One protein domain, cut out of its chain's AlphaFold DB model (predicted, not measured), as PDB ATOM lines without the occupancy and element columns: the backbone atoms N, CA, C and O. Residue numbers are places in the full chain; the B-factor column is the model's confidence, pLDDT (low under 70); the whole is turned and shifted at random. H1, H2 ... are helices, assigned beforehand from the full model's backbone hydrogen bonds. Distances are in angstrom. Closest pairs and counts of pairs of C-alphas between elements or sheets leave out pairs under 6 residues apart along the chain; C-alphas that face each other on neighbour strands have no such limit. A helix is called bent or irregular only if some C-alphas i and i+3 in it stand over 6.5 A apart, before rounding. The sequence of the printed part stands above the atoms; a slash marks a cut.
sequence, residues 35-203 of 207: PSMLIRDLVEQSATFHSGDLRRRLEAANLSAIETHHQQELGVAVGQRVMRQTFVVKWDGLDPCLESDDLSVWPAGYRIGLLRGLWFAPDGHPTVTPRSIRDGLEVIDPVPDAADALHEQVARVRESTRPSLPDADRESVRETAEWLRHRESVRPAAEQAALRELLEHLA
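AT A GLANCE: This is residues 35 to 203 of the 207 residues of an uncharacterized protein of Kocuria flava (UniProt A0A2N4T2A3). The chain is wound in stacked turns of short helices that form two layers: H1, H3, H5, H7 and H9 follow one another in one row, and H2, H4, H6 and H8 in the other, running opposite ways to the first row. The half with H5 to H9 is a well-aligned up-and-down bundle, each helix running against the one before it, while H2 and H4 are more steeply tilted. The printed part has 169 residues with nine named helices, H1 to H9 in chain order, and no named strand; the class is all helix. It is compact, with a radius of gyration of the C-alphas of 15.3 A and spans of 42 by 31 by 23 A.

IN THESE COORDINATES: H1 covers residues 35 to 44, 13.1 A, from C-alpha 35 at (97.439, 123.143, 101.066). H2 is residues 53 to 61, 12.3 A, and H3 residues 68 to 83, 22.5 A. H4, residues 87 to 98, 14.8 A, is only just irregular, with C-alphas 92 and 95 6.7 A apart. H5 is residues 108 to 119, 17.0 A, H6 residues 130 to 139, 14.6 A, and H7 residues 147 to 160, 19.8 A. H8, residues 170 to 186, 25.1 A, begins at C-alpha 170 at (59.093, 122.525, 100.712). H9, residues 189 to 202, 20.4 A, ends at C-alpha 202 at (63.401, 122.115, 109.154) and is irregular, with C-alphas 190 and 193 7.1 A apart.

HOW THE PARTS SIT: H1 touches H3, closest C-alphas Ile 39 and Ala 77 at 5.7 A, the same way at a shallow tilt of 26 degrees. H2 touches residues 89 to 93 of H4 alone, closest C-alphas Arg 55 and Asp 92 at 4.9 A, at a steep tilt of 46 degrees. H3 and H5 touch, with the C-alphas of Gly 75 and Gly 113 closest at 4.0 A. The hairpin of H5 and H6 has a shallow tilt of 6 degrees, closest C-alphas Leu 115 and Gly 136 at 4.6 A. H7 touches H9, closest C-alphas Ala 147 and Glu 191 at 5.0 A. H8 touches H6 with residues 172 to 176 alone, Pro 130 and Val 173 having the closest C-alphas at 5.6 A. H8 and H9 form another hairpin, at 15 degrees. H1 and H9 are apart. Every O i to N i+4 pair is within hydrogen-bond range in H1, H2, H3, H5, H6 and H7; H4 has 5 of 8, H8 10 of 13 and H9 8 of 10.

THE WHOLE: The two C-alphas farthest apart are those of Ala 60 and Pro 163, at 43.0 A. The printed part has no cut and no long link; the links H3 to H4 and H8 to H9 are tight. The mean pLDDT of the printed part is 90.8, and residue 46 is the one residue under 70.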
ATOM      1  N   PRO A  35      98.809 122.786 100.701       76.50
ATOM      2  CA  PRO A  35      97.439 123.143 101.066       76.50
ATOM      3  C   PRO A  35      97.113 124.612 100.782       76.50
ATOM      4  O   PRO A  35      96.081 124.905 100.195       76.50
ATOM      5  N   SER A  36      98.037 125.532 101.075       77.06
ATOM      6  CA  SER A  36      97.849 126.972 100.852       77.06
ATOM      7  C   SER A  36      97.654 127.360  99.381       77.06
ATOM      8  O   SER A  36      96.829 128.216  99.076       77.06
ATOM      9  N   MET A  37      98.367 126.715  98.451       79.38
ATOM     10  CA  MET A  37      98.190 126.956  97.013       79.38
ATOM     11  C   MET A  37      96.855 126.395  96.521       79.38
ATOM     12  O   MET A  37      96.167 127.041  95.734       79.38
ATOM     13  N   LEU A  38      96.466 125.216  97.013       82.88
ATOM     14  CA  LEU A  38      95.207 124.582  96.639       82.88
ATOM     15  C   LEU A  38      93.991 125.348  97.182       82.88
ATOM     16  O   LEU A  38      93.040 125.579  96.440       82.88
ATOM     17  N   ILE A  39      94.045 125.806  98.436       82.06
ATOM     18  CA  ILE A  39      93.012 126.649  99.057       82.06
ATOM     19  C   ILE A  39      92.843 127.953  98.271       82.06
ATOM     20  O   ILE A  39      91.720 128.315  97.910       82.06
ATOM     21  N   ARG A  40      93.953 128.621  97.933       82.38
ATOM     22  CA  ARG A  40      93.940 129.836  97.110       82.38
ATOM     23  C   ARG A  40      93.260 129.600  95.761       82.38
ATOM     24  O   ARG A  40      92.414 130.392  95.349       82.38
ATOM     25  N   ASP A  41      93.605 128.516  95.074       80.75
ATOM     26  CA  ASP A  41      93.032 128.193  93.765       80.75
ATOM     27  C   ASP A  41      91.528 127.844  93.865       80.75
ATOM     28  O   ASP A  41      90.750 128.204  92.976       80.75
ATOM     29  N   LEU A  42      91.095 127.200  94.957       80.56
ATOM     30  CA  LEU A  42      89.694 126.836  95.216       80.56
ATOM     31  C   LEU A  42      88.810 128.046  95.563       80.56
ATOM     32  O   LEU A  42      87.688 128.157  95.055       80.56
ATOM     33  N   VAL A  43      89.297 128.947  96.420       75.38
ATOM     34  CA  VAL A  43      88.476 130.006  97.033       75.38
ATOM     35  C   VAL A  43      88.792 131.390  96.474       75.38
ATOM     36  O   VAL A  43      87.864 132.096  96.068       75.38
ATOM     37  N   GLU A  44      90.071 131.770  96.440       72.62
ATOM     38  CA  GLU A  44      90.517 133.146  96.179       72.62
ATOM     39  C   GLU A  44      90.578 133.470  94.685       72.62
ATOM     40  O   GLU A  44      90.041 134.481  94.241       72.62
ATOM     41  N   GLN A  45      91.211 132.604  93.891       70.75
ATOM     42  CA  GLN A  45      91.425 132.836  92.457       70.75
ATOM     43  C   GLN A  45      90.357 132.185  91.578       70.75
ATOM     44  O   GLN A  45      90.303 132.448  90.379       70.75
ATOM     45  N   SER A  46      89.488 131.355  92.169       69.81
ATOM     46  CA  SER A  46      88.435 130.629  91.458       69.81
ATOM     47  C   SER A  46      88.940 129.908  90.207       69.81
ATOM     48  O   SER A  46      88.293 129.968  89.160       69.81
ATOM     49  N   ALA A  47      90.071 129.212  90.325       79.62
ATOM     50  CA  ALA A  47      90.696 128.519  89.209       79.62
ATOM     51  C   ALA A  47      89.722 127.542  88.526       79.62
ATOM     52  O   ALA A  47      88.837 126.943  89.155       79.62
ATOM     53  N   THR A  48      89.886 127.379  87.215       82.25
ATOM     54  CA  THR A  48      89.165 126.359  86.452       82.25
ATOM     55  C   THR A  48      89.814 125.007  86.720       82.25
ATOM     56  O   THR A  48      90.994 124.824  86.437       82.25
ATOM     57  N   PHE A  49      89.039 124.068  87.260       84.69
ATOM     58  CA  PHE A  49      89.461 122.682  87.450       84.69
ATOM     59  C   PHE A  49      88.917 121.828  86.309       84.69
ATOM     60  O   PHE A  49      87.723 121.891  86.003       84.69
ATOM     61  N   HIS A  50      89.776 121.011  85.705       86.81
ATOM     62  CA  HIS A  50      89.353 119.939  84.814       86.81
ATOM     63  C   HIS A  50      89.229 118.627  85.596       86.81
ATOM     64  O   HIS A  50      89.739 118.491  86.708       86.81
ATOM     65  N   SER A  51      88.501 117.664  85.028       86.56
ATOM     66  CA  SER A  51      88.267 116.367  85.671       86.56
ATOM     67  C   SER A  51      89.585 115.692  86.064       86.56
ATOM     68  O   SER A  51      90.491 115.566  85.240       86.56
ATOM     69  N   GLY A  52      89.688 115.278  87.329       85.88
ATOM     70  CA  GLY A  52      90.863 114.621  87.894       85.88
ATOM     71  C   GLY A  52      91.976 115.572  88.347       85.88
ATOM     72  O   GLY A  52      92.932 115.111  88.973       85.88
ATOM     73  N   ASP A  53      91.890 116.879  88.070       88.19
ATOM     74  CA  ASP A  53      92.896 117.847  88.529       88.19
ATOM     75  C   ASP A  53      92.884 117.984  90.047       88.19
ATOM     76  O   ASP A  53      93.940 117.932  90.680       88.19
ATOM     77  N   LEU A  54      91.698 118.154  90.641       88.88
ATOM     78  CA  LEU A  54      91.588 118.308  92.087       88.88
ATOM     79  C   LEU A  54      91.971 117.004  92.783       88.88
ATOM     80  O   LEU A  54      92.749 117.039  93.730       88.88
ATOM     81  N   ARG A  55      91.498 115.862  92.272       88.69
ATOM     82  CA  ARG A  55      91.820 114.542  92.829       88.69
ATOM     83  C   ARG A  55      93.329 114.318  92.908       88.69
ATOM     84  O   ARG A  55      93.848 114.044  93.984       88.69
ATOM     85  N   ARG A  56      94.048 114.553  91.806       88.50
ATOM     86  CA  ARG A  56      95.514 114.441  91.751       88.50
ATOM     87  C   ARG A  56      96.205 115.352  92.768       88.50
ATOM     88  O   ARG A  56      97.190 114.954  93.381       88.50
ATOM     89  N   ARG A  57      95.708 116.580  92.948       88.62
ATOM     90  CA  ARG A  57      96.272 117.533  93.917       88.62
ATOM     91  C   ARG A  57      95.987 117.127  95.364       88.62
ATOM     92  O   ARG A  57      96.869 117.287  96.200       88.62
ATOM     93  N   LEU A  58      94.806 116.578  95.662       89.12
ATOM     94  CA  LEU A  58      94.472 116.032  96.985       89.12
ATOM     95  C   LEU A  58      95.333 114.804  97.317       89.12
ATOM     96  O   LEU A  58      95.865 114.710  98.421       89.12
ATOM     97  N   GLU A  59      95.543 113.912  96.346       87.94
ATOM     98  CA  GLU A  59      96.455 112.769  96.469       87.94
ATOM     99  C   GLU A  59      97.900 113.230  96.707       87.94
ATOM    100  O   GLU A  59      98.569 112.743  97.618       87.94
ATOM    101  N   ALA A  60      98.374 114.220  95.942       85.06
ATOM    102  CA  ALA A  60      99.708 114.798  96.110       85.06
ATOM    103  C   ALA A  60      99.878 115.537  97.449       85.06
ATOM    104  O   ALA A  60     100.974 115.543  98.009       85.06
ATOM    105  N   ALA A  61      98.807 116.148  97.966       85.31
ATOM    106  CA  ALA A  61      98.796 116.785  99.279       85.31
ATOM    107  C   ALA A  61      98.877 115.771 100.426       85.31
ATOM    108  O   ALA A  61      99.260 116.158 101.526       85.31
ATOM    109  N   ASN A  62      98.551 114.497 100.171       86.81
ATOM    110  CA  ASN A  62      98.537 113.415 101.150       86.81
ATOM    111  C   ASN A  62      97.811 113.829 102.440       86.81
ATOM    112  O   ASN A  62      98.438 114.075 103.472       86.81
ATOM    113  N   LEU A  63      96.481 113.944 102.356       88.94
ATOM    114  CA  LEU A  63      95.631 114.527 103.401       88.94
ATOM    115  C   LEU A  63      95.928 114.000 104.812       88.94
ATOM    116  O   LEU A  63      95.892 114.767 105.769       88.94
ATOM    117  N   SER A  64      96.246 112.714 104.958       90.44
ATOM    118  CA  SER A  64      96.538 112.097 106.257       90.44
ATOM    119  C   SER A  64      97.884 112.497 106.860       90.44
ATOM    120  O   SER A  64      98.054 112.396 108.073       90.44
ATOM    121  N   ALA A  65      98.826 112.978 106.050       88.25
ATOM    122  CA  ALA A  65     100.151 113.403 106.494       88.25
ATOM    123  C   ALA A  65     100.254 114.905 106.802       88.25
ATOM    124  O   ALA A  65     101.250 115.331 107.391       88.25
ATOM    125  N   ILE A  66      99.267 115.715 106.406       88.88
ATOM    126  CA  ILE A  66      99.242 117.152 106.713       88.88
ATOM    127  C   ILE A  66      98.562 117.420 108.059       88.88
ATOM    128  O   ILE A  66      97.714 116.655 108.513       88.88
ATOM    129  N   GLU A  67      98.929 118.534 108.695       88.94
ATOM    130  CA  GLU A  67      98.361 118.956 109.979       88.94
ATOM    131  C   GLU A  67      96.836 119.125 109.910       88.94
ATOM    132  O   GLU A  67      96.299 119.642 108.926       88.94
ATOM    133  N   THR A  68      96.135 118.764 110.990       91.88
ATOM    134  CA  THR A  68      94.665 118.802 111.082       91.88
ATOM    135  C   THR A  68      94.067 120.157 110.705       91.88
ATOM    136  O   THR A  68      93.012 120.205 110.075       91.88
ATOM    137  N   HIS A  69      94.741 121.258 111.047       90.38
ATOM    138  CA  HIS A  69      94.330 122.605 110.646       90.38
ATOM    139  C   HIS A  69      94.237 122.738 109.118       90.38
ATOM    140  O   HIS A  69      93.189 123.103 108.594       90.38
ATOM    141  N   HIS A  70      95.284 122.336 108.392       90.12
ATOM    142  CA  HIS A  70      95.300 122.373 106.930       90.12
ATOM    143  C   HIS A  70      94.304 121.388 106.303       90.12
ATOM    144  O   HIS A  70      93.729 121.689 105.259       90.12
ATOM    145  N   GLN A  71      94.059 120.232 106.934       94.69
ATOM    146  CA  GLN A  71      92.995 119.319 106.499       94.69
ATOM    147  C   GLN A  71      91.629 120.013 106.551       94.69
ATOM    148  O   GLN A  71      90.871 119.952 105.584       94.69
ATOM    149  N   GLN A  72      91.332 120.692 107.666       95.31
ATOM    150  CA  GLN A  72      90.078 121.419 107.858       95.31
ATOM    151  C   GLN A  72      89.934 122.567 106.864       95.31
ATOM    152  O   GLN A  72      88.900 122.658 106.208       95.31
ATOM    153  N   GLU A  73      90.954 123.411 106.706       93.75
ATOM    154  CA  GLU A  73      90.919 124.521 105.744       93.75
ATOM    155  C   GLU A  73      90.682 124.030 104.313       93.75
ATOM    156  O   GLU A  73      89.887 124.609 103.571       93.75
ATOM    157  N   LEU A  74      91.327 122.927 103.933       94.38
ATOM    158  CA  LEU A  74      91.162 122.345 102.610       94.38
ATOM    159  C   LEU A  74      89.766 121.741 102.417       94.38
ATOM    160  O   LEU A  74      89.158 121.937 101.364       94.38
ATOM    161  N   GLY A  75      89.226 121.065 103.434       96.44
ATOM    162  CA  GLY A  75      87.842 120.590 103.426       96.44
ATOM    163  C   GLY A  75      86.843 121.741 103.286       96.44
ATOM    164  O   GLY A  75      85.937 121.668 102.458       96.44
ATOM    165  N   VAL A  76      87.049 122.840 104.021       96.31
ATOM    166  CA  VAL A  76      86.222 124.055 103.920       96.31
ATOM    167  C   VAL A  76      86.265 124.612 102.500       96.31
ATOM    168  O   VAL A  76      85.216 124.838 101.897       96.31
ATOM    169  N   ALA A  77      87.465 124.777 101.942       93.75
ATOM    170  CA  ALA A  77      87.663 125.308 100.599       93.75
ATOM    171  C   ALA A  77      86.971 124.453  99.523       93.75
ATOM    172  O   ALA A  77      86.313 124.990  98.626       93.75
ATOM    173  N   VAL A  78      87.078 123.122  99.622       94.88
ATOM    174  CA  VAL A  78      86.394 122.199  98.707       94.88
ATOM    175  C   VAL A  78      84.879 122.300  98.873       94.88
ATOM    176  O   VAL A  78      84.191 122.512  97.876       94.88
ATOM    177  N   GLY A  79      84.354 122.229 100.100       95.69
ATOM    178  CA  GLY A  79      82.913 122.326 100.369       95.69
ATOM    179  C   GLY A  79      82.307 123.625  99.830       95.69
ATOM    180  O   GLY A  79      81.312 123.601  99.105       95.69
ATOM    181  N   GLN A  80      82.974 124.756 100.060       93.56
ATOM    182  CA  GLN A  80      82.545 126.062  99.550       93.56
ATOM    183  C   GLN A  80      82.533 126.108  98.023       93.56
ATOM    184  O   GLN A  80      81.627 126.677  97.410       93.56
ATOM    185  N   ARG A  81      83.532 125.496  97.379       91.69
ATOM    186  CA  ARG A  81      83.608 125.432  95.919       91.69
ATOM    187  C   ARG A  81      82.551 124.497  95.325       91.69
ATOM    188  O   ARG A  81      82.012 124.815  94.264       91.69
ATOM    189  N   VAL A  82      82.199 123.409  96.015       93.44
ATOM    190  CA  VAL A  82      81.055 122.551  95.659       93.44
ATOM    191  C   VAL A  82      79.759 123.357  95.677       93.44
ATOM    192  O   VAL A  82      78.998 123.306  94.710       93.44
ATOM    193  N   MET A  83      79.536 124.163  96.718       92.31
ATOM    194  CA  MET A  83      78.328 124.988  96.833       92.31
ATOM    195  C   MET A  83      78.238 126.095  95.776       92.31
ATOM    196  O   MET A  83      77.141 126.516  95.419       92.31
ATOM    197  N   ARG A  84      79.368 126.496  95.181       87.88
ATOM    198  CA  ARG A  84      79.432 127.373  93.995       87.88
ATOM    199  C   ARG A  84      79.199 126.628  92.666       87.88
ATOM    200  O   ARG A  84      79.579 127.122  91.610       87.88
ATOM    201  N   GLN A  85      78.597 125.436  92.710       73.19
ATOM    202  CA  GLN A  85      78.154 124.635  91.558       73.19
ATOM    203  C   GLN A  85      79.262 124.173  90.596       73.19
ATOM    204  O   GLN A  85      79.021 123.947  89.410       73.19
ATOM    205  N   THR A  86      80.487 123.962  91.086       76.38
ATOM    206  CA  THR A  86      81.530 123.333  90.260       76.38
ATOM    207  C   THR A  86      81.416 121.807  90.341       76.38
ATOM    208  O   THR A  86      82.008 121.188  91.225       76.38
ATOM    209  N   PHE A  87      80.679 121.188  89.409       84.50
ATOM    210  CA  PHE A  87      80.465 119.727  89.367       84.50
ATOM    211  C   PHE A  87      81.769 118.918  89.423       84.50
ATOM    212  O   PHE A  87      81.841 117.922  90.131       84.50
ATOM    213  N   VAL A  88      82.825 119.394  88.757       88.88
ATOM    214  CA  VAL A  88      84.150 118.749  88.766       88.88
ATOM    215  C   VAL A  88      84.731 118.653  90.178       88.88
ATOM    216  O   VAL A  88      85.247 117.613  90.566       88.88
ATOM    217  N   VAL A  89      84.611 119.718  90.970       90.44
ATOM    218  CA  VAL A  89      85.131 119.744  92.343       90.44
ATOM    219  C   VAL A  89      84.330 118.805  93.239       90.44
ATOM    220  O   VAL A  89      84.908 118.145  94.099       90.44
ATOM    221  N   LYS A  90      83.019 118.681  92.996       92.94
ATOM    222  CA  LYS A  90      82.180 117.691  93.676       92.94
ATOM    223  C   LYS A  90      82.643 116.260  93.376       92.94
ATOM    224  O   LYS A  90      82.913 115.518  94.315       92.94
ATOM    225  N   TRP A  91      82.821 115.913  92.102       93.44
ATOM    226  CA  TRP A  91      83.247 114.573  91.667       93.44
ATOM    227  C   TRP A  91      84.660 114.187  92.118       93.44
ATOM    228  O   TRP A  91      84.981 113.004  92.242       93.44
ATOM    229  N   ASP A  92      85.526 115.174  92.337       92.81
ATOM    230  CA  ASP A  92      86.916 114.930  92.716       92.81
ATOM    231  C   ASP A  92      87.162 114.994  94.228       92.81
ATOM    232  O   ASP A  92      88.053 114.296  94.707       92.81
ATOM    233  N   GLY A  93      86.419 115.827  94.966       91.25
ATOM    234  CA  GLY A  93      86.705 116.124  96.375       91.25
ATOM    235  C   GLY A  93      85.597 115.778  97.373       91.25
ATOM    236  O   GLY A  93      85.896 115.586  98.547       91.25
ATOM    237  N   LEU A  94      84.335 115.680  96.941       95.88
ATOM    238  CA  LEU A  94      83.217 115.338  97.829       95.88
ATOM    239  C   LEU A  94      82.734 113.905  97.611       95.88
ATOM    240  O   LEU A  94      82.726 113.128  98.558       95.88
ATOM    241  N   ASP A  95      82.364 113.542  96.383       96.12
ATOM    242  CA  ASP A  95      81.744 112.238  96.107       96.12
ATOM    243  C   ASP A  95      82.664 111.062  96.500       96.12
ATOM    244  O   ASP A  95      82.213 110.192  97.241       96.12
ATOM    245  N   PRO A  96      83.977 111.065  96.182       95.50
ATOM    246  CA  PRO A  96      84.877 109.996  96.625       95.50
ATOM    247  C   PRO A  96      85.061 109.915  98.151       95.50
ATOM    248  O   PRO A  96      85.457 108.872  98.670       95.50
ATOM    249  N   CYS A  97      84.817 111.019  98.868       96.12
ATOM    250  CA  CYS A  97      84.859 111.085 100.330       96.12
ATOM    251  C   CYS A  97      83.564 110.537 100.956       96.12
ATOM    252  O   CYS A  97      83.613 109.913 102.014       96.12
ATOM    253  N   LEU A  98      82.419 110.734 100.293       96.44
ATOM    254  CA  LEU A  98      81.131 110.139 100.668       96.44
ATOM    255  C   LEU A  98      81.085 108.627 100.396       96.44
ATOM    256  O   LEU A  98      80.430 107.890 101.121       96.44
ATOM    257  N   GLU A  99      81.787 108.155  99.364       96.38
ATOM    258  CA  GLU A  99      81.818 106.740  98.957       96.38
ATOM    259  C   GLU A  99      82.781 105.862  99.781       96.38
ATOM    260  O   GLU A  99      82.823 104.645  99.596       96.38
ATOM    261  N   SER A 100      83.579 106.455 100.670       94.75
ATOM    262  CA  SER A 100      84.600 105.758 101.457       94.75
ATOM    263  C   SER A 100      84.498 106.158 102.917       94.75
ATOM    264  O   SER A 100      84.421 107.343 103.195       94.75
ATOM    265  N   ASP A 101      84.599 105.208 103.846       95.44
ATOM    266  CA  ASP A 101      84.674 105.480 105.292       95.44
ATOM    267  C   ASP A 101      86.126 105.499 105.815       95.44
ATOM    268  O   ASP A 101      86.376 105.635 107.013       95.44
ATOM    269  N   ASP A 102      87.115 105.360 104.923       95.50
ATOM    270  CA  ASP A 102      88.522 105.227 105.294       95.50
ATOM    271  C   ASP A 102      89.128 106.568 105.737       95.50
ATOM    272  O   ASP A 102      89.477 107.430 104.922       95.50
ATOM    273  N   LEU A 103      89.299 106.730 107.051       95.00
ATOM    274  CA  LEU A 103      89.909 107.915 107.659       95.00
ATOM    275  C   LEU A 103      91.417 108.059 107.380       95.00
ATOM    276  O   LEU A 103      91.976 109.125 107.637       95.00
ATOM    277  N   SER A 104      92.090 107.028 106.859       92.75
ATOM    278  CA  SER A 104      93.490 107.126 106.423       92.75
ATOM    279  C   SER A 104      93.634 107.792 105.049       92.75
ATOM    280  O   SER A 104      94.685 108.364 104.751       92.75
ATOM    281  N   VAL A 105      92.566 107.766 104.244       92.94
ATOM    282  CA  VAL A 105      92.474 108.433 102.936       92.94
ATOM    283  C   VAL A 105      91.749 109.772 103.060       92.94
ATOM    284  O   VAL A 105      92.214 110.776 102.523       92.94
ATOM    285  N   TRP A 106      90.651 109.800 103.822       96.06
ATOM    286  CA  TRP A 106      89.808 110.973 104.064       96.06
ATOM    287  C   TRP A 106      89.745 111.294 105.563       96.06
ATOM    288  O   TRP A 106      88.777 110.919 106.236       96.06
ATOM    289  N   PRO A 107      90.766 111.981 106.108       96.50
ATOM    290  CA  PRO A 107      90.882 112.233 107.539       96.50
ATOM    291  C   PRO A 107      89.713 113.021 108.121       96.50
ATOM    292  O   PRO A 107      89.089 113.849 107.452       96.50
ATOM    293  N   ALA A 108      89.492 112.840 109.424       96.94
ATOM    294  CA  ALA A 108      88.454 113.540 110.176       96.94
ATOM    295  C   ALA A 108      88.518 115.069 110.011       96.94
ATOM    296  O   ALA A 108      87.483 115.710 109.843       96.94
ATOM    297  N   GLY A 109      89.724 115.656 109.985       96.38
ATOM    298  CA  GLY A 109      89.897 117.094 109.769       96.38
ATOM    299  C   GLY A 109      89.304 117.557 108.436       96.38
ATOM    300  O   GLY A 109      88.570 118.540 108.398       96.38
ATOM    301  N   TYR A 110      89.539 116.808 107.358       97.19
ATOM    302  CA  TYR A 110      89.004 117.127 106.036       97.19
ATOM    303  C   TYR A 110      87.476 117.022 105.991       97.19
ATOM    304  O   TYR A 110      86.813 117.932 105.500       97.19
ATOM    305  N   ARG A 111      86.904 115.964 106.578       98.06
ATOM    306  CA  ARG A 111      85.447 115.747 106.668       98.06
ATOM    307  C   ARG A 111      84.729 116.829 107.473       98.06
ATOM    308  O   ARG A 111      83.715 117.359 107.026       98.06
ATOM    309  N   ILE A 112      85.285 117.212 108.625       97.69
ATOM    310  CA  ILE A 112      84.780 118.336 109.432       97.69
ATOM    311  C   ILE A 112      84.878 119.647 108.639       97.69
ATOM    312  O   ILE A 112      83.966 120.476 108.681       97.69
ATOM    313  N   GLY A 113      85.966 119.833 107.888       97.19
ATOM    314  CA  GLY A 113      86.110 120.958 106.972       97.19
ATOM    315  C   GLY A 113      85.021 120.983 105.897       97.19
ATOM    316  O   GLY A 113      84.396 122.022 105.691       97.19
ATOM    317  N   LEU A 114      84.746 119.844 105.250       97.88
ATOM    318  CA  LEU A 114      83.692 119.713 104.239       97.88
ATOM    319  C   LEU A 114      82.322 120.089 104.801       97.88
ATOM    320  O   LEU A 114      81.638 120.902 104.185       97.88
ATOM    321  N   LEU A 115      81.949 119.575 105.978       97.69
ATOM    322  CA  LEU A 115      80.706 119.954 106.663       97.69
ATOM    323  C   LEU A 115      80.575 121.483 106.769       97.69
ATOM    324  O   LEU A 115      79.575 122.060 106.340       97.69
ATOM    325  N   ARG A 116      81.612 122.146 107.292       97.00
ATOM    326  CA  ARG A 116      81.646 123.607 107.461       97.00
ATOM    327  C   ARG A 116      81.511 124.341 106.125       97.00
ATOM    328  O   ARG A 116      80.735 125.288 106.019       97.00
ATOM    329  N   GLY A 117      82.248 123.901 105.106       96.12
ATOM    330  CA  GLY A 117      82.251 124.540 103.790       96.12
ATOM    331  C   GLY A 117      80.978 124.312 102.972       96.12
ATOM    332  O   GLY A 117      80.618 125.152 102.151       96.12
ATOM    333  N   LEU A 118      80.278 123.197 103.191       96.25
ATOM    334  CA  LEU A 118      78.996 122.902 102.546       96.25
ATOM    335  C   LEU A 118      77.856 123.772 103.091       96.25
ATOM    336  O   LEU A 118      76.882 124.045 102.381       96.25
ATOM    337  N   TRP A 119      77.940 124.185 104.357       96.12
ATOM    338  CA  TRP A 119      76.868 124.932 105.021       96.12
ATOM    339  C   TRP A 119      77.102 126.442 105.033       96.12
ATOM    340  O   TRP A 119      76.124 127.187 105.111       96.12
ATOM    341  N   PHE A 120      78.352 126.897 104.895       94.56
ATOM    342  CA  PHE A 120      78.698 128.318 104.906       94.56
ATOM    343  C   PHE A 120      79.717 128.712 103.836       94.56
ATOM    344  O   PHE A 120      80.778 128.101 103.680       94.56
ATOM    345  N   ALA A 121      79.432 129.830 103.173       91.12
ATOM    346  CA  ALA A 121      80.365 130.534 102.307       91.12
ATOM    347  C   ALA A 121      81.505 131.203 103.115       91.12
ATOM    348  O   ALA A 121      81.401 131.347 104.336       91.12
ATOM    349  N   PRO A 122      82.604 131.637 102.457       87.44
ATOM    350  CA  PRO A 122      83.729 132.293 103.138       87.44
ATOM    351  C   PRO A 122      83.364 133.560 103.921       87.44
ATOM    352  O   PRO A 122      84.014 133.878 104.909       87.44
ATOM    353  N   ASP A 123      82.336 134.284 103.482       87.88
ATOM    354  CA  ASP A 123      81.810 135.492 104.132       87.88
ATOM    355  C   ASP A 123      80.868 135.185 105.310       87.88
ATOM    356  O   ASP A 123      80.372 136.097 105.971       87.88
ATOM    357  N   GLY A 124      80.637 133.903 105.600       87.19
ATOM    358  CA  GLY A 124      79.754 133.450 106.663       87.19
ATOM    359  C   GLY A 124      78.278 133.406 106.272       87.19
ATOM    360  O   GLY A 124      77.461 133.057 107.126       87.19
ATOM    361  N   HIS A 125      77.917 133.704 105.018       90.94
ATOM    362  CA  HIS A 125      76.544 133.519 104.562       90.94
ATOM    363  C   HIS A 125      76.190 132.026 104.470       90.94
ATOM    364  O   HIS A 125      77.008 131.219 104.010       90.94
ATOM    365  N   PRO A 126      74.978 131.633 104.902       92.38
ATOM    366  CA  PRO A 126      74.545 130.247 104.825       92.38
ATOM    367  C   PRO A 126      74.369 129.825 103.362       92.38
ATOM    368  O   PRO A 126      73.622 130.440 102.607       92.38
ATOM    369  N   THR A 127      75.034 128.737 102.980       92.50
ATOM    370  CA  THR A 127      74.844 128.034 101.697       92.50
ATOM    371  C   THR A 127      74.059 126.737 101.878       92.50
ATOM    372  O   THR A 127      73.941 125.933 100.957       92.50
ATOM    373  N   VAL A 128      73.566 126.489 103.089       93.00
ATOM    374  CA  VAL A 128      72.866 125.263 103.450       93.00
ATOM    375  C   VAL A 128      71.617 125.053 102.585       93.00
ATOM    376  O   VAL A 128      70.804 125.948 102.371       93.00
ATOM    377  N   THR A 129      71.463 123.832 102.092       93.50
ATOM    378  CA  THR A 129      70.318 123.353 101.314       93.50
ATOM    379  C   THR A 129      69.900 121.993 101.867       93.50
ATOM    380  O   THR A 129      70.706 121.337 102.534       93.50
ATOM    381  N   PRO A 130      68.691 121.493 101.557       94.06
ATOM    382  CA  PRO A 130      68.295 120.146 101.963       94.06
ATOM    383  C   PRO A 130      69.304 119.066 101.530       94.06
ATOM    384  O   PRO A 130      69.620 118.165 102.302       94.06
ATOM    385  N   ARG A 131      69.895 119.201 100.333       93.12
ATOM    386  CA  ARG A 131      70.946 118.291  99.855       93.12
ATOM    387  C   ARG A 131      72.246 118.435 100.642       93.12
ATOM    388  O   ARG A 131      72.794 117.427 101.063       93.12
ATOM    389  N   SER A 132      72.735 119.657 100.861       94.81
ATOM    390  CA  SER A 132      73.999 119.844 101.584       94.81
ATOM    391  C   SER A 132      73.899 119.504 103.073       94.81
ATOM    392  O   SER A 132      74.918 119.188 103.679       94.81
ATOM    393  N   ILE A 133      72.696 119.483 103.662       95.69
ATOM    394  CA  ILE A 133      72.460 118.884 104.988       95.69
ATOM    395  C   ILE A 133      72.744 117.382 104.960       95.69
ATOM    396  O   ILE A 133      73.474 116.900 105.822       95.69
ATOM    397  N   ARG A 134      72.201 116.654 103.975       95.88
ATOM    398  CA  ARG A 134      72.443 115.209 103.830       95.88
ATOM    399  C   ARG A 134      73.919 114.930 103.573       95.88
ATOM    400  O   ARG A 134      74.535 114.259 104.393       95.88
ATOM    401  N   ASP A 135      74.487 115.549 102.534       96.38
ATOM    402  CA  ASP A 135      75.906 115.408 102.178       96.38
ATOM    403  C   ASP A 135      76.798 115.775 103.392       96.38
ATOM    404  O   ASP A 135      77.733 115.055 103.724       96.38
ATOM    405  N   GLY A 136      76.486 116.863 104.111       96.50
ATOM    406  CA  GLY A 136      77.238 117.329 105.284       96.50
ATOM    407  C   GLY A 136      77.204 116.372 106.481       96.50
ATOM    408  O   GLY A 136      78.205 116.214 107.175       96.50
ATOM    409  N   LEU A 137      76.070 115.716 106.722       96.44
ATOM    410  CA  LEU A 137      75.938 114.718 107.785       96.44
ATOM    411  C   LEU A 137      76.582 113.380 107.396       96.44
ATOM    412  O   LEU A 137      77.211 112.744 108.239       96.44
ATOM    413  N   GLU A 138      76.481 112.989 106.125       96.12
ATOM    414  CA  GLU A 138      77.125 111.787 105.589       96.12
ATOM    415  C   GLU A 138      78.653 111.895 105.623       96.12
ATOM    416  O   GLU A 138      79.315 110.960 106.069       96.12
ATOM    417  N   VAL A 139      79.246 113.049 105.275       96.75
ATOM    418  CA  VAL A 139      80.717 113.188 105.336       96.75
ATOM    419  C   VAL A 139      81.274 112.977 106.742       96.75
ATOM    420  O   VAL A 139      82.410 112.520 106.862       96.75
ATOM    421  N   ILE A 140      80.510 113.275 107.797       96.25
ATOM    422  CA  ILE A 140      80.945 113.082 109.189       96.25
ATOM    423  C   ILE A 140      80.488 111.750 109.804       96.25
ATOM    424  O   ILE A 140      80.824 111.507 110.957       96.25
ATOM    425  N   ASP A 141      79.744 110.892 109.091       94.38
ATOM    426  CA  ASP A 141      79.348 109.556 109.589       94.38
ATOM    427  C   ASP A 141      80.537 108.729 110.115       94.38
ATOM    428  O   ASP A 141      80.416 108.159 111.201       94.38
ATOM    429  N   PRO A 142      81.703 108.696 109.439       94.56
ATOM    430  CA  PRO A 142      82.825 107.872 109.892       94.56
ATOM    431  C   PRO A 142      83.642 108.506 111.025       94.56
ATOM    432  O   PRO A 142      84.611 107.908 111.486       94.56
ATOM    433  N   VAL A 143      83.318 109.734 111.450       95.00
ATOM    434  CA  VAL A 143      84.137 110.517 112.387       95.00
ATOM    435  C   VAL A 143      83.634 110.317 113.826       95.00
ATOM    436  O   VAL A 143      82.547 110.789 114.149       95.00
ATOM    437  N   PRO A 144      84.414 109.679 114.724       87.06
ATOM    438  CA  PRO A 144      83.938 109.308 116.063       87.06
ATOM    439  C   PRO A 144      83.643 110.498 116.992       87.06
ATOM    440  O   PRO A 144      82.760 110.396 117.839       87.06
ATOM    441  N   ASP A 145      84.328 111.631 116.805       86.50
ATOM    442  CA  ASP A 145      84.238 112.814 117.677       86.50
ATOM    443  C   ASP A 145      83.721 114.056 116.921       86.50
ATOM    444  O   ASP A 145      84.215 115.171 117.090       86.50
ATOM    445  N   ALA A 146      82.734 113.879 116.035       93.56
ATOM    446  CA  ALA A 146      82.176 114.977 115.238       93.56
ATOM    447  C   ALA A 146      81.151 115.849 115.987       93.56
ATOM    448  O   ALA A 146      80.728 116.878 115.454       93.56
ATOM    449  N   ALA A 147      80.757 115.466 117.207       94.81
ATOM    450  CA  ALA A 147      79.651 116.086 117.932       94.81
ATOM    451  C   ALA A 147      79.822 117.594 118.131       94.81
ATOM    452  O   ALA A 147      78.918 118.349 117.780       94.81
ATOM    453  N   ASP A 148      80.977 118.047 118.620       95.19
ATOM    454  CA  ASP A 148      81.218 119.474 118.872       95.19
ATOM    455  C   ASP A 148      81.126 120.301 117.584       95.19
ATOM    456  O   ASP A 148      80.492 121.358 117.552       95.19
ATOM    457  N   ALA A 149      81.703 119.787 116.493       95.06
ATOM    458  CA  ALA A 149      81.627 120.431 115.189       95.06
ATOM    459  C   ALA A 149      80.182 120.476 114.673       95.06
ATOM    460  O   ALA A 149      79.746 121.507 114.165       95.06
ATOM    461  N   LEU A 150      79.420 119.392 114.827       96.69
ATOM    462  CA  LEU A 150      78.022 119.342 114.416       96.69
ATOM    463  C   LEU A 150      77.151 120.314 115.227       96.69
ATOM    464  O   LEU A 150      76.368 121.056 114.635       96.69
ATOM    465  N   HIS A 151      77.315 120.358 116.553       97.25
ATOM    466  CA  HIS A 151      76.621 121.305 117.437       97.25
ATOM    467  C   HIS A 151      76.877 122.753 117.024       97.25
ATOM    468  O   HIS A 151      75.933 123.520 116.831       97.25
ATOM    469  N   GLU A 152      78.147 123.113 116.823       96.00
ATOM    470  CA  GLU A 152      78.542 124.451 116.373       96.00
ATOM    471  C   GLU A 152      77.854 124.817 115.048       96.00
ATOM    472  O   GLU A 152      77.285 125.903 114.903       96.00
ATOM    473  N   GLN A 153      77.881 123.905 114.075       96.50
ATOM    474  CA  GLN A 153      77.338 124.163 112.747       96.50
ATOM    475  C   GLN A 153      75.808 124.232 112.737       96.50
ATOM    476  O   GLN A 153      75.254 125.126 112.096       96.50
ATOM    477  N   VAL A 154      75.111 123.367 113.480       96.69
ATOM    478  CA  VAL A 154      73.646 123.430 113.606       96.69
ATOM    479  C   VAL A 154      73.211 124.733 114.269       96.69
ATOM    480  O   VAL A 154      72.317 125.404 113.750       96.69
ATOM    481  N   ALA A 155      73.863 125.135 115.364       96.12
ATOM    482  CA  ALA A 155      73.555 126.394 116.038       96.12
ATOM    483  C   ALA A 155      73.704 127.590 115.082       96.12
ATOM    484  O   ALA A 155      72.814 128.442 114.998       96.12
ATOM    485  N   ARG A 156      74.784 127.614 114.289       95.62
ATOM    486  CA  ARG A 156      75.000 128.645 113.263       95.62
ATOM    487  C   ARG A 156      73.941 128.605 112.165       95.62
ATOM    488  O   ARG A 156      73.471 129.666 111.759       95.62
ATOM    489  N   VAL A 157      73.553 127.425 111.673       94.94
ATOM    490  CA  VAL A 157      72.507 127.295 110.641       94.94
ATOM    491  C   VAL A 157      71.191 127.856 111.163       94.94
ATOM    492  O   VAL A 157      70.579 128.686 110.495       94.94
ATOM    493  N   ARG A 158      70.786 127.473 112.376       94.62
ATOM    494  CA  ARG A 158      69.540 127.948 112.990       94.62
ATOM    495  C   ARG A 158      69.520 129.459 113.130       94.62
ATOM    496  O   ARG A 158      68.535 130.084 112.757       94.62
ATOM    497  N   GLU A 159      70.597 130.053 113.635       93.94
ATOM    498  CA  GLU A 159      70.651 131.503 113.828       93.94
ATOM    499  C   GLU A 159      70.655 132.261 112.492       93.94
ATOM    500  O   GLU A 159      69.918 133.230 112.326       93.94
ATOM    501  N   SER A 160      71.427 131.789 111.509       92.88
ATOM    502  CA  SER A 160      71.597 132.469 110.216       92.88
ATOM    503  C   SER A 160      70.442 132.276 109.230       92.88
ATOM    504  O   SER A 160      70.316 133.057 108.291       92.88
ATOM    505  N   THR A 161      69.596 131.259 109.426       90.62
ATOM    506  CA  THR A 161      68.499 130.916 108.503       90.62
ATOM    507  C   THR A 161      67.123 130.978 109.163       90.62
ATOM    508  O   THR A 161      66.195 130.294 108.750       90.62
ATOM    509  N   ARG A 162      66.944 131.776 110.218       87.00
ATOM    510  CA  ARG A 162      65.603 132.025 110.766       87.00
ATOM    511  C   ARG A 162      64.742 132.847 109.791       87.00
ATOM    512  O   ARG A 162      65.246 133.802 109.204       87.00
ATOM    513  N   PRO A 163      63.430 132.548 109.672       84.38
ATOM    514  CA  PRO A 163      62.697 131.472 110.354       84.38
ATOM    515  C   PRO A 163      62.794 130.101 109.661       84.38
ATOM    516  O   PRO A 163      62.369 129.111 110.245       84.38
ATOM    517  N   SER A 164      63.314 130.034 108.437       83.31
ATOM    518  CA  SER A 164      63.451 128.809 107.644       83.31
ATOM    519  C   SER A 164      64.599 128.927 106.641       83.31
ATOM    520  O   SER A 164      64.982 130.037 106.268       83.31
ATOM    521  N   LEU A 165      65.082 127.790 106.131       86.12
ATOM    522  CA  LEU A 165      66.131 127.764 105.108       86.12
ATOM    523  C   LEU A 165      65.815 128.683 103.905       86.12
ATOM    524  O   LEU A 165      64.671 128.687 103.434       86.12
ATOM    525  N   PRO A 166      66.810 129.428 103.389       78.38
ATOM    526  CA  PRO A 166      66.637 130.286 102.223       78.38
ATOM    527  C   PRO A 166      66.408 129.448 100.959       78.38
ATOM    528  O   PRO A 166      67.065 128.428 100.763       78.38
ATOM    529  N   ASP A 167      65.471 129.885 100.113       73.75
ATOM    530  CA  ASP A 167      65.208 129.338  98.770       73.75
ATOM    531  C   ASP A 167      65.007 127.808  98.698       73.75
ATOM    532  O   ASP A 167      65.195 127.184  97.650       73.75
ATOM    533  N   ALA A 168      64.604 127.183  99.808       79.75
ATOM    534  CA  ALA A 168      64.431 125.742  99.893       79.75
ATOM    535  C   ALA A 168      63.016 125.318  99.475       79.75
ATOM    536  O   ALA A 168      62.010 125.774 100.028       79.75
ATOM    537  N   ASP A 169      62.943 124.392  98.522       87.50
ATOM    538  CA  ASP A 169      61.695 123.744  98.139       87.50
ATOM    539  C   ASP A 169      61.094 122.951  99.321       87.50
ATOM    540  O   ASP A 169      61.792 122.214 100.024       87.50
ATOM    541  N   ARG A 170      59.781 123.101  99.544       86.62
ATOM    542  CA  ARG A 170      59.093 122.525 100.712       86.62
ATOM    543  C   ARG A 170      59.108 121.001 100.703       86.62
ATOM    544  O   ARG A 170      59.183 120.397 101.772       86.62
ATOM    545  N   GLU A 171      59.016 120.384  99.527       90.44
ATOM    546  CA  GLU A 171      59.072 118.929  99.398       90.44
ATOM    547  C   GLU A 171      60.468 118.420  99.769       90.44
ATOM    548  O   GLU A 171      60.592 117.568 100.651       90.44
ATOM    549  N   SER A 172      61.512 119.049  99.234       91.69
ATOM    550  CA  SER A 172      62.913 118.743  99.547       91.69
ATOM    551  C   SER A 172      63.240 118.903 101.040       91.69
ATOM    552  O   SER A 172      63.974 118.090 101.619       91.69
ATOM    553  N   VAL A 173      62.692 119.937 101.692       92.38
ATOM    554  CA  VAL A 173      62.818 120.145 103.146       92.38
ATOM    555  C   VAL A 173      62.124 119.023 103.915       92.38
ATOM    556  O   VAL A 173      62.732 118.439 104.813       92.38
ATOM    557  N   ARG A 174      60.884 118.674 103.545       92.25
ATOM    558  CA  ARG A 174      60.116 117.599 104.191       92.25
ATOM    559  C   ARG A 174      60.829 116.252 104.090       92.25
ATOM    560  O   ARG A 174      60.989 115.585 105.108       92.25
ATOM    561  N   GLU A 175      61.295 115.879 102.902       94.12
ATOM    562  CA  GLU A 175      62.041 114.631 102.703       94.12
ATOM    563  C   GLU A 175      63.321 114.594 103.545       94.12
ATOM    564  O   GLU A 175      63.679 113.571 104.122       94.12
ATOM    565  N   THR A 176      64.023 115.727 103.638       94.88
ATOM    566  CA  THR A 176      65.251 115.818 104.437       94.88
ATOM    567  C   THR A 176      64.955 115.731 105.931       94.88
ATOM    568  O   THR A 176      65.699 115.072 106.649       94.88
ATOM    569  N   ALA A 177      63.845 116.305 106.398       94.31
ATOM    570  CA  ALA A 177      63.383 116.131 107.771       94.31
ATOM    571  C   ALA A 177      63.014 114.664 108.075       94.31
ATOM    572  O   ALA A 177      63.355 114.146 109.136       94.31
ATOM    573  N   GLU A 178      62.354 113.960 107.152       93.44
ATOM    574  CA  GLU A 178      62.029 112.529 107.300       93.44
ATOM    575  C   GLU A 178      63.276 111.636 107.331       93.44
ATOM    576  O   GLU A 178      63.371 110.726 108.163       93.44
ATOM    577  N   TRP A 179      64.252 111.930 106.473       94.56
ATOM    578  CA  TRP A 179      65.560 111.280 106.478       94.56
ATOM    579  C   TRP A 179      66.314 111.543 107.792       94.56
ATOM    580  O   TRP A 179      66.828 110.610 108.412       94.56
ATOM    581  N   LEU A 180      66.305 112.788 108.282       94.44
ATOM    582  CA  LEU A 180      66.985 113.183 109.519       94.44
ATOM    583  C   LEU A 180      66.393 112.492 110.758       94.44
ATOM    584  O   LEU A 180      67.151 112.065 111.626       94.44
ATOM    585  N   ARG A 181      65.066 112.295 110.808       92.56
ATOM    586  CA  ARG A 181      64.399 111.527 111.881       92.56
ATOM    587  C   ARG A 181      64.931 110.103 112.001       92.56
ATOM    588  O   ARG A 181      65.134 109.617 113.108       92.56
ATOM    589  N   HIS A 182      65.173 109.434 110.873       90.06
ATOM    590  CA  HIS A 182      65.778 108.102 110.900       90.06
ATOM    591  C   HIS A 182      67.214 108.168 111.429       90.06
ATOM    592  O   HIS A 182      67.600 107.336 112.251       90.06
ATOM    593  N   ARG A 183      67.988 109.183 111.023       87.38
ATOM    594  CA  ARG A 183      69.391 109.330 111.436       87.38
ATOM    595  C   ARG A 183      69.569 109.659 112.915       87.38
ATOM    596  O   ARG A 183      70.495 109.124 113.517       87.38
ATOM    597  N   GLU A 184      68.679 110.453 113.514       88.31
ATOM    598  CA  GLU A 184      68.723 110.776 114.953       88.31
ATOM    599  C   GLU A 184      68.804 109.504 115.816       88.31
ATOM    600  O   GLU A 184      69.552 109.459 116.787       88.31
ATOM    601  N   SER A 185      68.097 108.440 115.421       83.12
ATOM    602  CA  SER A 185      68.052 107.181 116.176       83.12
ATOM    603  C   SER A 185      69.320 106.320 116.085       83.12
ATOM    604  O   SER A 185      69.567 105.514 116.980       83.12
ATOM    605  N   VAL A 186      70.120 106.479 115.026       87.31
ATOM    606  CA  VAL A 186      71.298 105.631 114.747       87.31
ATOM    607  C   VAL A 186      72.625 106.338 115.007       87.31
ATOM    608  O   VAL A 186      73.654 105.677 115.137       87.31
ATOM    609  N   ARG A 187      72.621 107.672 115.082       87.06
ATOM    610  CA  ARG A 187      73.814 108.478 115.366       87.06
ATOM    611  C   ARG A 187      74.155 108.458 116.871       87.06
ATOM    612  O   ARG A 187      73.266 108.244 117.704       87.06
ATOM    613  N   PRO A 188      75.432 108.687 117.237       91.25
ATOM    614  CA  PRO A 188      75.872 108.752 118.629       91.25
ATOM    615  C   PRO A 188      75.029 109.694 119.499       91.25
ATOM    616  O   PRO A 188      74.636 110.778 119.073       91.25
ATOM    617  N   ALA A 189      74.812 109.319 120.764       91.19
ATOM    618  CA  ALA A 189      73.984 110.085 121.704       91.19
ATOM    619  C   ALA A 189      74.435 111.549 121.876       91.19
ATOM    620  O   ALA A 189      73.599 112.434 122.047       91.19
ATOM    621  N   ALA A 190      75.744 111.811 121.781       92.69
ATOM    622  CA  ALA A 190      76.320 113.154 121.867       92.69
ATOM    623  C   ALA A 190      75.826 114.102 120.756       92.69
ATOM    624  O   ALA A 190      75.825 115.317 120.935       92.69
ATOM    625  N   GLU A 191      75.368 113.560 119.628       93.19
ATOM    626  CA  GLU A 191      74.962 114.320 118.444       93.19
ATOM    627  C   GLU A 191      73.449 114.504 118.333       93.19
ATOM    628  O   GLU A 191      72.979 115.412 117.650       93.19
ATOM    629  N   GLN A 192      72.670 113.668 119.022       93.31
ATOM    630  CA  GLN A 192      71.209 113.635 118.900       93.31
ATOM    631  C   GLN A 192      70.557 114.983 119.209       93.31
ATOM    632  O   GLN A 192      69.589 115.358 118.555       93.31
ATOM    633  N   ALA A 193      71.096 115.734 120.174       93.44
ATOM    634  CA  ALA A 193      70.600 117.070 120.486       93.44
ATOM    635  C   ALA A 193      70.762 118.042 119.298       93.44
ATOM    636  O   ALA A 193      69.794 118.708 118.943       93.44
ATOM    637  N   ALA A 194      71.915 118.049 118.617       95.25
ATOM    638  CA  ALA A 194      72.116 118.860 117.414       95.25
ATOM    639  C   ALA A 194      71.176 118.423 116.278       95.25
ATOM    640  O   ALA A 194      70.561 119.253 115.611       95.25
ATOM    641  N   LEU A 195      71.019 117.113 116.069       95.00
ATOM    642  CA  LEU A 195      70.131 116.584 115.028       95.00
ATOM    643  C   LEU A 195      68.665 116.953 115.288       95.00
ATOM    644  O   LEU A 195      67.955 117.316 114.351       95.00
ATOM    645  N   ARG A 196      68.227 116.928 116.550       94.12
ATOM    646  CA  ARG A 196      66.877 117.340 116.948       94.12
ATOM    647  C   ARG A 196      66.649 118.830 116.740       94.12
ATOM    648  O   ARG A 196      65.631 119.210 116.174       94.12
ATOM    649  N   GLU A 197      67.606 119.667 117.128       94.50
ATOM    650  CA  GLU A 197      67.531 121.109 116.887       94.50
ATOM    651  C   GLU A 197      67.458 121.445 115.393       94.50
ATOM    652  O   GLU A 197      66.706 122.336 114.983       94.50
ATOM    653  N   LEU A 198      68.222 120.727 114.566       94.50
ATOM    654  CA  LEU A 198      68.154 120.868 113.118       94.50
ATOM    655  C   LEU A 198      66.792 120.400 112.586       94.50
ATOM    656  O   LEU A 198      66.195 121.082 111.758       94.50
ATOM    657  N   LEU A 199      66.266 119.278 113.083       93.94
ATOM    658  CA  LEU A 199      64.955 118.759 112.695       93.94
ATOM    659  C   LEU A 199      63.822 119.735 113.029       93.94
ATOM    660  O   LEU A 199      62.968 119.979 112.178       93.94
ATOM    661  N   GLU A 200      63.825 120.313 114.230       92.56
ATOM    662  CA  GLU A 200      62.855 121.330 114.652       92.56
ATOM    663  C   GLU A 200      62.914 122.580 113.767       92.56
ATOM    664  O   GLU A 200      61.885 123.193 113.491       92.56
ATOM    665  N   HIS A 201      64.106 122.945 113.287       92.69
ATOM    666  CA  HIS A 201      64.287 124.066 112.364       92.69
ATOM    667  C   HIS A 201      63.754 123.771 110.954       92.69
ATOM    668  O   HIS A 201      63.194 124.651 110.307       92.69
ATOM    669  N   LEU A 202      63.902 122.533 110.472       91.50
ATOM    670  CA  LEU A 202      63.401 122.115 109.154       91.50
ATOM    671  C   LEU A 202      61.890 121.852 109.143       91.50
ATOM    672  O   LEU A 202      61.218 122.119 108.148       91.50
ATOM    673  N   ALA A 203      61.363 121.289 110.227       88.88
ATOM    674  CA  ALA A 203      59.977 120.865 110.355       88.88
ATOM    675  C   ALA A 203      59.455 121.200 111.762       88.88
ATOM    676  O   ALA A 203      59.327 120.295 112.595       88.88
TER     677      ALA A 203